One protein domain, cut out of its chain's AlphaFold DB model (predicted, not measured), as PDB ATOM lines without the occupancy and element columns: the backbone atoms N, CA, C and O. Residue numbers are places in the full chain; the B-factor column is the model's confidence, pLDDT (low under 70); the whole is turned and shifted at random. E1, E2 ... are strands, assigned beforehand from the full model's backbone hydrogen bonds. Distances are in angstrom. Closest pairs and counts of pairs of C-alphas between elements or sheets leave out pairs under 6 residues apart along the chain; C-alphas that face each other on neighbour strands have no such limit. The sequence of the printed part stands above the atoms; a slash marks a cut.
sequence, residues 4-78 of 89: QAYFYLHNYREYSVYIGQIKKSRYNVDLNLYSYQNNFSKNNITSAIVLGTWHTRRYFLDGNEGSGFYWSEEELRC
ATOM      1  N   GLN A   4     -90.622-184.684-152.182       44.59
ATOM      2  CA  GLN A   4     -91.742-185.440-152.716       44.59
ATOM      3  C   GLN A   4     -91.947-184.981-154.158       44.59
ATOM      4  O   GLN A   4     -92.473-183.896-154.401       44.59
ATOM      5  N   ALA A   5     -91.522-185.792-155.124       46.06
ATOM      6  CA  ALA A   5     -91.957-185.615-156.503       46.06
ATOM      7  C   ALA A   5     -93.397-186.139-156.610       46.06
ATOM      8  O   ALA A   5     -93.638-187.345-156.666       46.06
ATOM      9  N   TYR A   6     -94.363-185.223-156.570       42.84
ATOM     10  CA  TYR A   6     -95.769-185.542-156.770       42.84
ATOM     11  C   TYR A   6     -96.084-185.603-158.265       42.84
ATOM     12  O   TYR A   6     -96.158-184.574-158.933       42.84
ATOM     13  N   PHE A   7     -96.338-186.800-158.787       41.72
ATOM     14  CA  PHE A   7     -97.072-186.957-160.040       41.72
ATOM     15  C   PHE A   7     -98.563-187.028-159.684       41.72
ATOM     16  O   PHE A   7     -99.085-188.099-159.385       41.72
ATOM     17  N   TYR A   8     -99.233-185.874-159.596       42.94
ATOM     18  CA  TYR A   8    -100.659-185.817-159.253       42.94
ATOM     19  C   TYR A   8    -101.534-186.349-160.392       42.94
ATOM     20  O   TYR A   8    -101.488-185.832-161.508       42.94
ATOM     21  N   LEU A   9    -102.431-187.278-160.059       39.31
ATOM     22  CA  LEU A   9    -103.725-187.439-160.718       39.31
ATOM     23  C   LEU A   9    -104.819-187.431-159.641       39.31
ATOM     24  O   LEU A   9    -104.664-187.940-158.537       39.31
ATOM     25  N   HIS A  10    -105.889-186.711-159.945       36.59
ATOM     26  CA  HIS A  10    -106.896-186.205-159.023       36.59
ATOM     27  C   HIS A  10    -108.009-187.253-158.792       36.59
ATOM     28  O   HIS A  10    -108.573-187.763-159.756       36.59
ATOM     29  N   ASN A  11    -108.391-187.493-157.531       43.09
ATOM     30  CA  ASN A  11    -109.729-187.962-157.117       43.09
ATOM     31  C   ASN A  11    -110.233-189.373-157.501       43.09
ATOM     32  O   ASN A  11    -111.407-189.534-157.832       43.09
ATOM     33  N   TYR A  12    -109.453-190.433-157.306       51.69
ATOM     34  CA  TYR A  12    -110.017-191.792-157.297       51.69
ATOM     35  C   TYR A  12    -109.511-192.584-156.091       51.69
ATOM     36  O   TYR A  12    -108.438-192.306-155.567       51.69
ATOM     37  N   ARG A  13    -110.313-193.534-155.589       55.12
ATOM     38  CA  ARG A  13    -109.888-194.451-154.517       55.12
ATOM     39  C   ARG A  13    -108.644-195.201-154.990       55.12
ATOM     40  O   ARG A  13    -108.757-196.122-155.793       55.12
ATOM     41  N   GLU A  14    -107.484-194.797-154.498       68.56
ATOM     42  CA  GLU A  14    -106.221-195.467-154.765       68.56
ATOM     43  C   GLU A  14    -105.951-196.497-153.667       68.56
ATOM     44  O   GLU A  14    -105.801-196.169-152.489       68.56
ATOM     45  N   TYR A  15    -105.906-197.766-154.057       71.94
ATOM     46  CA  TYR A  15    -105.311-198.823-153.256       71.94
ATOM     47  C   TYR A  15    -103.799-198.636-153.299       71.94
ATOM     48  O   TYR A  15    -103.214-198.574-154.380       71.94
ATOM     49  N   SER A  16    -103.176-198.541-152.128       82.00
ATOM     50  CA  SER A  16    -101.728-198.387-152.004       82.00
ATOM     51  C   SER A  16    -101.091-199.675-151.504       82.00
ATOM     52  O   SER A  16    -101.627-200.360-150.629       82.00
ATOM     53  N   VAL A  17     -99.931-199.999-152.067       82.75
ATOM     54  CA  VAL A  17     -99.059-201.062-151.581       82.75
ATOM     55  C   VAL A  17     -97.683-200.469-151.340       82.75
ATOM     56  O   VAL A  17     -97.040-199.925-152.240       82.75
ATOM     57  N   TYR A  18     -97.230-200.599-150.100       82.81
ATOM     58  CA  TYR A  18     -95.853-200.328-149.734       82.81
ATOM     59  C   TYR A  18     -94.982-201.513-150.159       82.81
ATOM     60  O   TYR A  18     -95.240-202.654-149.776       82.81
ATOM     61  N   ILE A  19     -93.960-201.235-150.966       86.12
ATOM     62  CA  ILE A  19     -93.088-202.272-151.532       86.12
ATOM     63  C   ILE A  19     -91.882-202.513-150.644       86.12
ATOM     64  O   ILE A  19     -91.472-203.655-150.439       86.12
ATOM     65  N   GLY A  20     -91.299-201.441-150.117       85.25
ATOM     66  CA  GLY A  20     -90.117-201.562-149.291       85.25
ATOM     67  C   GLY A  20     -89.441-200.238-148.991       85.25
ATOM     68  O   GLY A  20     -89.714-199.207-149.610       85.25
ATOM     69  N   GLN A  21     -88.523-200.340-148.036       91.44
ATOM     70  CA  GLN A  21     -87.708-199.255-147.525       91.44
ATOM     71  C   GLN A  21     -86.253-199.689-147.520       91.44
ATOM     72  O   GLN A  21     -85.905-200.762-147.019       91.44
ATOM     73  N   ILE A  22     -85.392-198.808-148.014       90.06
ATOM     74  CA  ILE A  22     -83.952-198.908-147.814       90.06
ATOM     75  C   ILE A  22     -83.558-197.824-146.823       90.06
ATOM     76  O   ILE A  22     -83.505-196.644-147.168       90.06
ATOM     77  N   LYS A  23     -83.229-198.243-145.599       90.81
ATOM     78  CA  LYS A  23     -82.779-197.356-144.530       90.81
ATOM     79  C   LYS A  23     -81.302-197.577-144.229       90.81
ATOM     80  O   LYS A  23     -80.879-198.681-143.878       90.81
ATOM     81  N   LYS A  24     -80.514-196.512-144.335       90.38
ATOM     82  CA  LYS A  24     -79.138-196.430-143.829       90.38
ATOM     83  C   LYS A  24     -79.023-195.280-142.840       90.38
ATOM     84  O   LYS A  24     -79.979-194.547-142.610       90.38
ATOM     85  N   SER A  25     -77.839-195.126-142.250       87.50
ATOM     86  CA  SER A  25     -77.596-194.093-141.242       87.50
ATOM     87  C   SER A  25     -77.932-192.691-141.732       87.50
ATOM     88  O   SER A  25     -78.435-191.933-140.930       87.50
ATOM     89  N   ARG A  26     -77.700-192.367-143.015       89.12
ATOM     90  CA  ARG A  26     -77.837-191.008-143.579       89.12
ATOM     91  C   ARG A  26     -78.927-190.835-144.630       89.12
ATOM     92  O   ARG A  26     -79.173-189.717-145.067       89.12
ATOM     93  N   TYR A  27     -79.552-191.917-145.077       89.31
ATOM     94  CA  TYR A  27     -80.583-191.845-146.104       89.31
ATOM     95  C   TYR A  27     -81.661-192.891-145.885       89.31
ATOM     96  O   TYR A  27     -81.409-193.978-145.357       89.31
ATOM     97  N   ASN A  28     -82.860-192.540-146.322       90.69
ATOM     98  CA  ASN A  28     -84.008-193.413-146.354       90.69
ATOM     99  C   ASN A  28     -84.739-193.241-147.689       90.69
ATOM    100  O   ASN A  28     -84.988-192.109-148.110       90.69
ATOM    101  N   VAL A  29     -85.048-194.360-148.338       88.31
ATOM    102  CA  VAL A  29     -85.776-194.403-149.607       88.31
ATOM    103  C   VAL A  29     -86.959-195.344-149.466       88.31
ATOM    104  O   VAL A  29     -86.760-196.519-149.159       88.31
ATOM    105  N   ASP A  30     -88.156-194.832-149.740       88.06
ATOM    106  CA  ASP A  30     -89.416-195.567-149.665       88.06
ATOM    107  C   ASP A  30     -90.079-195.628-151.044       88.06
ATOM    108  O   ASP A  30     -90.146-194.615-151.744       88.06
ATOM    109  N   LEU A  31     -90.597-196.799-151.424       86.56
ATOM    110  CA  LEU A  31     -91.381-196.985-152.648       86.56
ATOM    111  C   LEU A  31     -92.822-197.369-152.304       86.56
ATOM    112  O   LEU A  31     -93.078-198.425-151.718       86.56
ATOM    113  N   ASN A  32     -93.755-196.533-152.745       87.25
ATOM    114  CA  ASN A  32     -95.187-196.786-152.674       87.25
ATOM    115  C   ASN A  32     -95.746-196.879-154.089       87.25
ATOM    116  O   ASN A  32     -95.457-196.033-154.935       87.25
ATOM    117  N   LEU A  33     -96.547-197.905-154.345       86.38
ATOM    118  CA  LEU A  33     -97.251-198.066-155.607       86.38
ATOM    119  C   LEU A  33     -98.753-197.941-155.363       86.38
ATOM    120  O   LEU A  33     -99.259-198.396-154.336       86.38
ATOM    121  N   TYR A  34     -99.461-197.359-156.321       86.00
ATOM    122  CA  TYR A  34    -100.893-197.111-156.230       86.00
ATOM    123  C   TYR A  34    -101.618-197.730-157.422       86.00
ATOM    124  O   TYR A  34    -101.059-197.862-158.513       86.00
ATOM    125  N   SER A  35    -102.869-198.117-157.205       84.06
ATOM    126  CA  SER A  35    -103.780-198.616-158.231       84.06
ATOM    127  C   SER A  35    -105.205-198.169-157.927       84.06
ATOM    128  O   SER A  35    -105.603-198.103-156.770       84.06
ATOM    129  N   TYR A  36    -106.026-197.944-158.950       81.56
ATOM    130  CA  TYR A  36    -107.472-197.750-158.761       81.56
ATOM    131  C   TYR A  36    -108.234-199.066-158.536       81.56
ATOM    132  O   TYR A  36    -109.422-199.055-158.213       81.56
ATOM    133  N   GLN A  37    -107.565-200.211-158.706       80.31
ATOM    134  CA  GLN A  37    -108.123-201.543-158.491       80.31
ATOM    135  C   GLN A  37    -107.483-202.193-157.260       80.31
ATOM    136  O   GLN A  37    -106.301-202.009-156.986       80.31
ATOM    137  N   ASN A  38    -108.254-202.990-156.521       76.38
ATOM    138  CA  ASN A  38    -107.759-203.687-155.327       76.38
ATOM    139  C   ASN A  38    -106.834-204.873-155.650       76.38
ATOM    140  O   ASN A  38    -106.083-205.321-154.788       76.38
ATOM    141  N   ASN A  39    -106.899-205.401-156.873       80.19
ATOM    142  CA  ASN A  39    -106.086-206.524-157.317       80.19
ATOM    143  C   ASN A  39    -104.733-206.026-157.830       80.19
ATOM    144  O   ASN A  39    -104.609-205.709-159.007       80.19
ATOM    145  N   PHE A  40    -103.724-205.935-156.969       79.19
ATOM    146  CA  PHE A  40    -102.440-205.348-157.344       79.19
ATOM    147  C   PHE A  40    -101.693-206.170-158.412       79.19
ATOM    148  O   PHE A  40    -101.347-207.329-158.191       79.19
ATOM    149  N   SER A  41    -101.394-205.574-159.568       82.56
ATOM    150  CA  SER A  41    -100.631-206.207-160.648       82.56
ATOM    151  C   SER A  41     -99.800-205.184-161.423       82.56
ATOM    152  O   SER A  41    -100.132-204.004-161.478       82.56
ATOM    153  N   LYS A  42     -98.753-205.632-162.126       80.12
ATOM    154  CA  LYS A  42     -97.947-204.730-162.969       80.12
ATOM    155  C   LYS A  42     -98.773-203.958-164.014       80.12
ATOM    156  O   LYS A  42     -98.370-202.884-164.434       80.12
ATOM    157  N   ASN A  43     -99.906-204.521-164.441       83.81
ATOM    158  CA  ASN A  43    -100.729-203.985-165.523       83.81
ATOM    159  C   ASN A  43    -101.724-202.915-165.050       83.81
ATOM    160  O   ASN A  43    -102.332-202.258-165.887       83.81
ATOM    161  N   ASN A  44    -101.935-202.765-163.739       82.69
ATOM    162  CA  ASN A  44    -102.913-201.825-163.187       82.69
ATOM    163  C   ASN A  44    -102.342-200.904-162.103       82.69
ATOM    164  O   ASN A  44    -103.111-200.216-161.434       82.69
ATOM    165  N   ILE A  45    -101.016-200.852-161.952       85.44
ATOM    166  CA  ILE A  45    -100.354-199.759-161.237       85.44
ATOM    167  C   ILE A  45    -100.625-198.467-162.005       85.44
ATOM    168  O   ILE A  45    -100.368-198.383-163.205       85.44
ATOM    169  N   THR A  46    -101.147-197.465-161.309       86.12
ATOM    170  CA  THR A  46    -101.494-196.158-161.874       86.12
ATOM    171  C   THR A  46    -100.445-195.114-161.539       86.12
ATOM    172  O   THR A  46    -100.180-194.230-162.351       86.12
ATOM    173  N   SER A  47     -99.815-195.229-160.371       83.19
ATOM    174  CA  SER A  47     -98.722-194.355-159.971       83.19
ATOM    175  C   SER A  47     -97.696-195.087-159.109       83.19
ATOM    176  O   SER A  47     -97.980-196.087-158.442       83.19
ATOM    177  N   ALA A  48     -96.468-194.580-159.156       85.94
ATOM    178  CA  ALA A  48     -95.366-195.001-158.311       85.94
ATOM    179  C   ALA A  48     -94.754-193.749-157.684       85.94
ATOM    180  O   ALA A  48     -94.349-192.832-158.398       85.94
ATOM    181  N   ILE A  49     -94.691-193.715-156.356       84.06
ATOM    182  CA  ILE A  49     -94.071-192.630-155.602       84.06
ATOM    183  C   ILE A  49     -92.825-193.181-154.921       84.06
ATOM    184  O   ILE A  49     -92.902-194.085-154.086       84.06
ATOM    185  N   VAL A  50     -91.679-192.599-155.269       85.81
ATOM    186  CA  VAL A  50     -90.402-192.831-154.595       85.81
ATOM    187  C   VAL A  50     -90.110-191.626-153.715       85.81
ATOM    188  O   VAL A  50     -90.000-190.508-154.216       85.81
ATOM    189  N   LEU A  51     -89.986-191.848-152.410       85.75
ATOM    190  CA  LEU A  51     -89.668-190.805-151.442       85.75
ATOM    191  C   LEU A  51     -88.243-190.980-150.947       85.75
ATOM    192  O   LEU A  51     -87.918-191.983-150.318       85.75
ATOM    193  N   GLY A  52     -87.406-189.983-151.223       87.38
ATOM    194  CA  GLY A  52     -86.041-189.908-150.726       87.38
ATOM    195  C   GLY A  52     -85.933-188.912-149.578       87.38
ATOM    196  O   GLY A  52     -86.354-187.761-149.683       87.38
ATOM    197  N   THR A  53     -85.322-189.334-148.479       89.69
ATOM    198  CA  THR A  53     -84.867-188.436-147.416       89.69
ATOM    199  C   THR A  53     -83.393-188.675-147.161       89.69
ATOM    200  O   THR A  53     -82.915-189.809-147.202       89.69
ATOM    201  N   TRP A  54     -82.662-187.604-146.883       91.38
ATOM    202  CA  TRP A  54     -81.265-187.686-146.491       91.38
ATOM    203  C   TRP A  54     -80.960-186.676-145.394       91.38
ATOM    204  O   TRP A  54     -81.644-185.659-145.249       91.38
ATOM    205  N   HIS A  55     -79.921-186.974-144.628       90.62
ATOM    206  CA  HIS A  55     -79.273-186.019-143.750       90.62
ATOM    207  C   HIS A  55     -77.758-186.214-143.796       90.62
ATOM    208  O   HIS A  55     -77.243-187.310-144.025       90.62
ATOM    209  N   THR A  56     -77.027-185.134-143.582       90.62
ATOM    210  CA  THR A  56     -75.575-185.139-143.454       90.62
ATOM    211  C   THR A  56     -75.169-184.222-142.317       90.62
ATOM    212  O   THR A  56     -75.923-183.347-141.912       90.62
ATOM    213  N   ARG A  57     -73.953-184.399-141.814       91.00
ATOM    214  CA  ARG A  57     -73.343-183.409-140.930       91.00
ATOM    215  C   ARG A  57     -72.794-182.276-141.778       91.00
ATOM    216  O   ARG A  57     -72.166-182.533-142.810       91.00
ATOM    217  N   ARG A  58     -73.022-181.047-141.338       88.06
ATOM    218  CA  ARG A  58     -72.383-179.847-141.861       88.06
ATOM    219  C   ARG A  58     -71.576-179.224-140.734       88.06
ATOM    220  O   ARG A  58     -72.062-179.109-139.617       88.06
ATOM    221  N   TYR A  59     -70.367-178.797-141.069       89.62
ATOM    222  CA  TYR A  59     -69.538-177.989-140.188       89.62
ATOM    223  C   TYR A  59     -69.459-176.578-140.761       89.62
ATOM    224  O   TYR A  59     -69.282-176.410-141.972       89.62
ATOM    225  N   PHE A  60     -69.624-175.568-139.917       86.88
ATOM    226  CA  PHE A  60     -69.486-174.166-140.304       86.88
ATOM    227  C   PHE A  60     -68.759-173.380-139.216       86.88
ATOM    228  O   PHE A  60     -68.750-173.774-138.053       86.88
ATOM    229  N   LEU A  61     -68.110-172.289-139.620       89.12
ATOM    230  CA  LEU A  61     -67.467-171.371-138.687       89.12
ATOM    231  C   LEU A  61     -68.549-170.675-137.866       89.12
ATOM    232  O   LEU A  61     -69.393-169.985-138.435       89.12
ATOM    233  N   ASP A  62     -68.505-170.867-136.554       86.75
ATOM    234  CA  ASP A  62     -69.472-170.300-135.608       86.75
ATOM    235  C   ASP A  62     -68.936-169.042-134.920       86.75
ATOM    236  O   ASP A  62     -69.678-168.235-134.369       86.75
ATOM    237  N   GLY A  63     -67.623-168.830-134.991       84.69
ATOM    238  CA  GLY A  63     -67.004-167.635-134.449       84.69
ATOM    239  C   GLY A  63     -65.499-167.601-134.648       84.69
ATOM    240  O   GLY A  63     -64.851-168.604-134.956       84.69
ATOM    241  N   ASN A  64     -64.954-166.407-134.456       82.38
ATOM    242  CA  ASN A  64     -63.527-166.149-134.368       82.38
ATOM    243  C   ASN A  64     -63.325-165.128-133.248       82.38
ATOM    244  O   ASN A  64     -63.319-163.921-133.490       82.38
ATOM    245  N   GLU A  65     -63.261-165.615-132.013       80.88
ATOM    246  CA  GLU A  65     -62.894-164.778-130.869       80.88
ATOM    247  C   GLU A  65     -61.389-164.895-130.646       80.88
ATOM    248  O   GLU A  65     -60.794-165.874-131.076       80.88
ATOM    249  N   GLY A  66     -60.764-163.911-129.990       73.12
ATOM    250  CA  GLY A  66     -59.306-163.681-129.954       73.12
ATOM    251  C   GLY A  66     -58.381-164.843-129.540       73.12
ATOM    252  O   GLY A  66     -57.167-164.661-129.539       73.12
ATOM    253  N   SER A  67     -58.918-166.022-129.220       76.75
ATOM    254  CA  SER A  67     -58.215-167.289-128.991       76.75
ATOM    255  C   SER A  67     -58.305-168.316-130.140       76.75
ATOM    256  O   SER A  67     -57.641-169.347-130.049       76.75
ATOM    257  N   GLY A  68     -59.062-168.072-131.220       81.00
ATOM    258  CA  GLY A  68     -59.085-168.916-132.422       81.00
ATOM    259  C   GLY A  68     -60.451-169.066-133.104       81.00
ATOM    260  O   GLY A  68     -61.451-168.465-132.716       81.00
ATOM    261  N   PHE A  69     -60.477-169.910-134.142       87.00
ATOM    262  CA  PHE A  69     -61.697-170.273-134.864       87.00
ATOM    263  C   PHE A  69     -62.460-171.384-134.146       87.00
ATOM    264  O   PHE A  69     -61.876-172.408-133.783       87.00
ATOM    265  N   TYR A  70     -63.777-171.226-134.057       86.06
ATOM    266  CA  TYR A  70     -64.685-172.260-133.572       86.06
ATOM    267  C   TYR A  70     -65.526-172.789-134.728       86.06
ATOM    268  O   TYR A  70     -66.062-172.025-135.534       86.06
ATOM    269  N   TRP A  71     -65.625-174.111-134.804       88.38
ATOM    270  CA  TRP A  71     -66.475-174.807-135.758       88.38
ATOM    271  C   TRP A  71     -67.664-175.391-135.013       88.38
ATOM    272  O   TRP A  71     -67.470-176.101-134.027       88.38
ATOM    273  N   SER A  72     -68.865-175.141-135.521       88.31
ATOM    274  CA  SER A  72     -70.083-175.788-135.041       88.31
ATOM    275  C   SER A  72     -70.511-176.897-135.991       88.31
ATOM    276  O   SER A  72     -70.315-176.816-137.207       88.31
ATOM    277  N   GLU A  73     -71.049-177.964-135.404       91.12
ATOM    278  CA  GLU A  73     -71.617-179.117-136.101       91.12
ATOM    279  C   GLU A  73     -73.141-179.020-136.069       91.12
ATOM    280  O   GLU A  73     -73.742-178.843-135.010       91.12
ATOM    281  N   GLU A  74     -73.769-179.185-137.228       90.19
ATOM    282  CA  GLU A  74     -75.222-179.252-137.366       90.19
ATOM    283  C   GLU A  74     -75.613-180.417-138.282       90.19
ATOM    284  O   GLU A  74     -74.885-180.795-139.209       90.19
ATOM    285  N   GLU A  75     -76.784-181.001-138.032       90.75
ATOM    286  CA  GLU A  75     -77.405-181.939-138.963       90.75
ATOM    287  C   GLU A  75     -78.150-181.166-140.056       90.75
ATOM    288  O   GLU A  75     -79.142-180.499-139.786       90.75
ATOM    289  N   LEU A  76     -77.694-181.298-141.300       88.69
ATOM    290  CA  LEU A  76     -78.354-180.764-142.484       88.69
ATOM    291  C   LEU A  76     -79.209-181.854-143.133       88.69
ATOM    292  O   LEU A  76     -78.682-182.855-143.625       88.69
ATOM    293  N   ARG A  77     -80.521-181.652-143.178       88.06
ATOM    294  CA  ARG A  77     -81.500-182.540-143.816       88.06
ATOM    295  C   ARG A  77     -81.897-182.020-145.192       88.06
ATOM    296  O   ARG A  77     -81.858-180.822-145.461       88.06
ATOM    297  N   CYS A  78     -82.418-182.913-146.029       84.31
ATOM    298  CA  CYS A  78     -83.030-182.551-147.311       84.31
ATOM    299  C   CYS A  78     -84.123-181.469-147.196       84.31
ATOM    300  O   CYS A  78     -84.297-180.687-148.121       84.31
TER     301      CYS A  78
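What this domain is: This is residues 4 to 78 of the 89 residues of an uncharacterized protein of Helicobacter trogontum (UniProt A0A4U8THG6). The model is a long, thin, twisted ribbon of strands built along one very long strand, E3: the hairpin E1 and E2 lies beside the first part of E3, and E4 folds back beside its last part. One end is thus three strands wide, while the other is a narrow two-stranded arm of E3 and E4, and residues 4 to 14 form a stretch with no named element before E1. The printed part has 75 residues with four named strands, E1, E2, E3 and E4 along the chain, and no named helix; the class is all strand, in one antiparallel sheet of order E1, E2, E3, E4. The whole is extended, with a radius of gyration of the C-alphas of 20.9 A, and its spans of 69 by 25 by 14 A only just make it a rod.

How they stand to each other: After residues 4 to 14, E1, residues 15 to 23, is an edge strand. Its one neighbour is E2, residues 27 to 35, antiparallel to it at 165 degrees between their directions, and the two form a hairpin. Among the C-alphas that face each other are those of Ser 16 and Tyr 34, 4.5 A apart; N 17 and O 33, at 2.9 A, and N 31 and O 20, at 3.1 A, are within hydrogen-bond range. E2 is an inner strand and its next neighbour is E3, residues 47 to 65, antiparallel at 157 degrees; these two are also a hairpin. The C-alphas of Tyr 27 and Trp 54 face each other at 4.2 A, and N 30 and O 51, at 2.9 A, and N 49 and O 32, at 2.8 A, are within hydrogen-bond range. The pairing of E3 is staggered: it pairs with E2 over residues 47 to 54 and with E4, residues 68 to 77, over residues 55 to 65. E3 and E4 form a hairpin, antiparallel at 168 degrees. The C-alphas of His 55 and Arg 77 face each other at 4.1 A, and N 58 and O 74, at 2.8 A, and N 70 and O 63, at 3.0 A, are within hydrogen-bond range. E4 is the other edge strand, and it is apart from E1 and from E2. The four strands make a meander, each strand the antiparallel neighbour of the one before. The sheet is twisted, with C-alphas up to 5.6 A off its best plane, and it is curled like part of a barrel, the way across it turning by 167 degrees from edge to edge.

Where its parts are: The printed part begins at Gln 4, with its C-alpha at (-91.742, -185.440, -152.716). E1 runs from Tyr 15, C-alpha at (-105.311, -198.823, -153.256), to Lys 23 over 24.2 A. E2 runs from Tyr 27 to Ser 35 over 27.0 A. E3, the longest strand with 19 residues, runs from Ser 47 to Glu 65, C-alpha at (-62.894, -164.778, -130.869), over 54.8 A. E4 runs from Gly 68 to Arg 77, C-alpha at (-81.500, -182.540, -143.816), over 28.6 A.

The domain as a whole: The two C-alphas farthest apart, those of Asn 39 and Gly 66, are 69.1 A apart, while the first and last printed C-alphas, those of Gln 4 and Cys 78, are 10.7 A apart. The printed part has no cut. The links E1 to E2, with 3 residues, and E3 to E4, with 2 residues, are tight; the link E2 to E3, with 11 residues, is long. The mean pLDDT of the printed part is 79.9, and residues 4 to 14 are under 70.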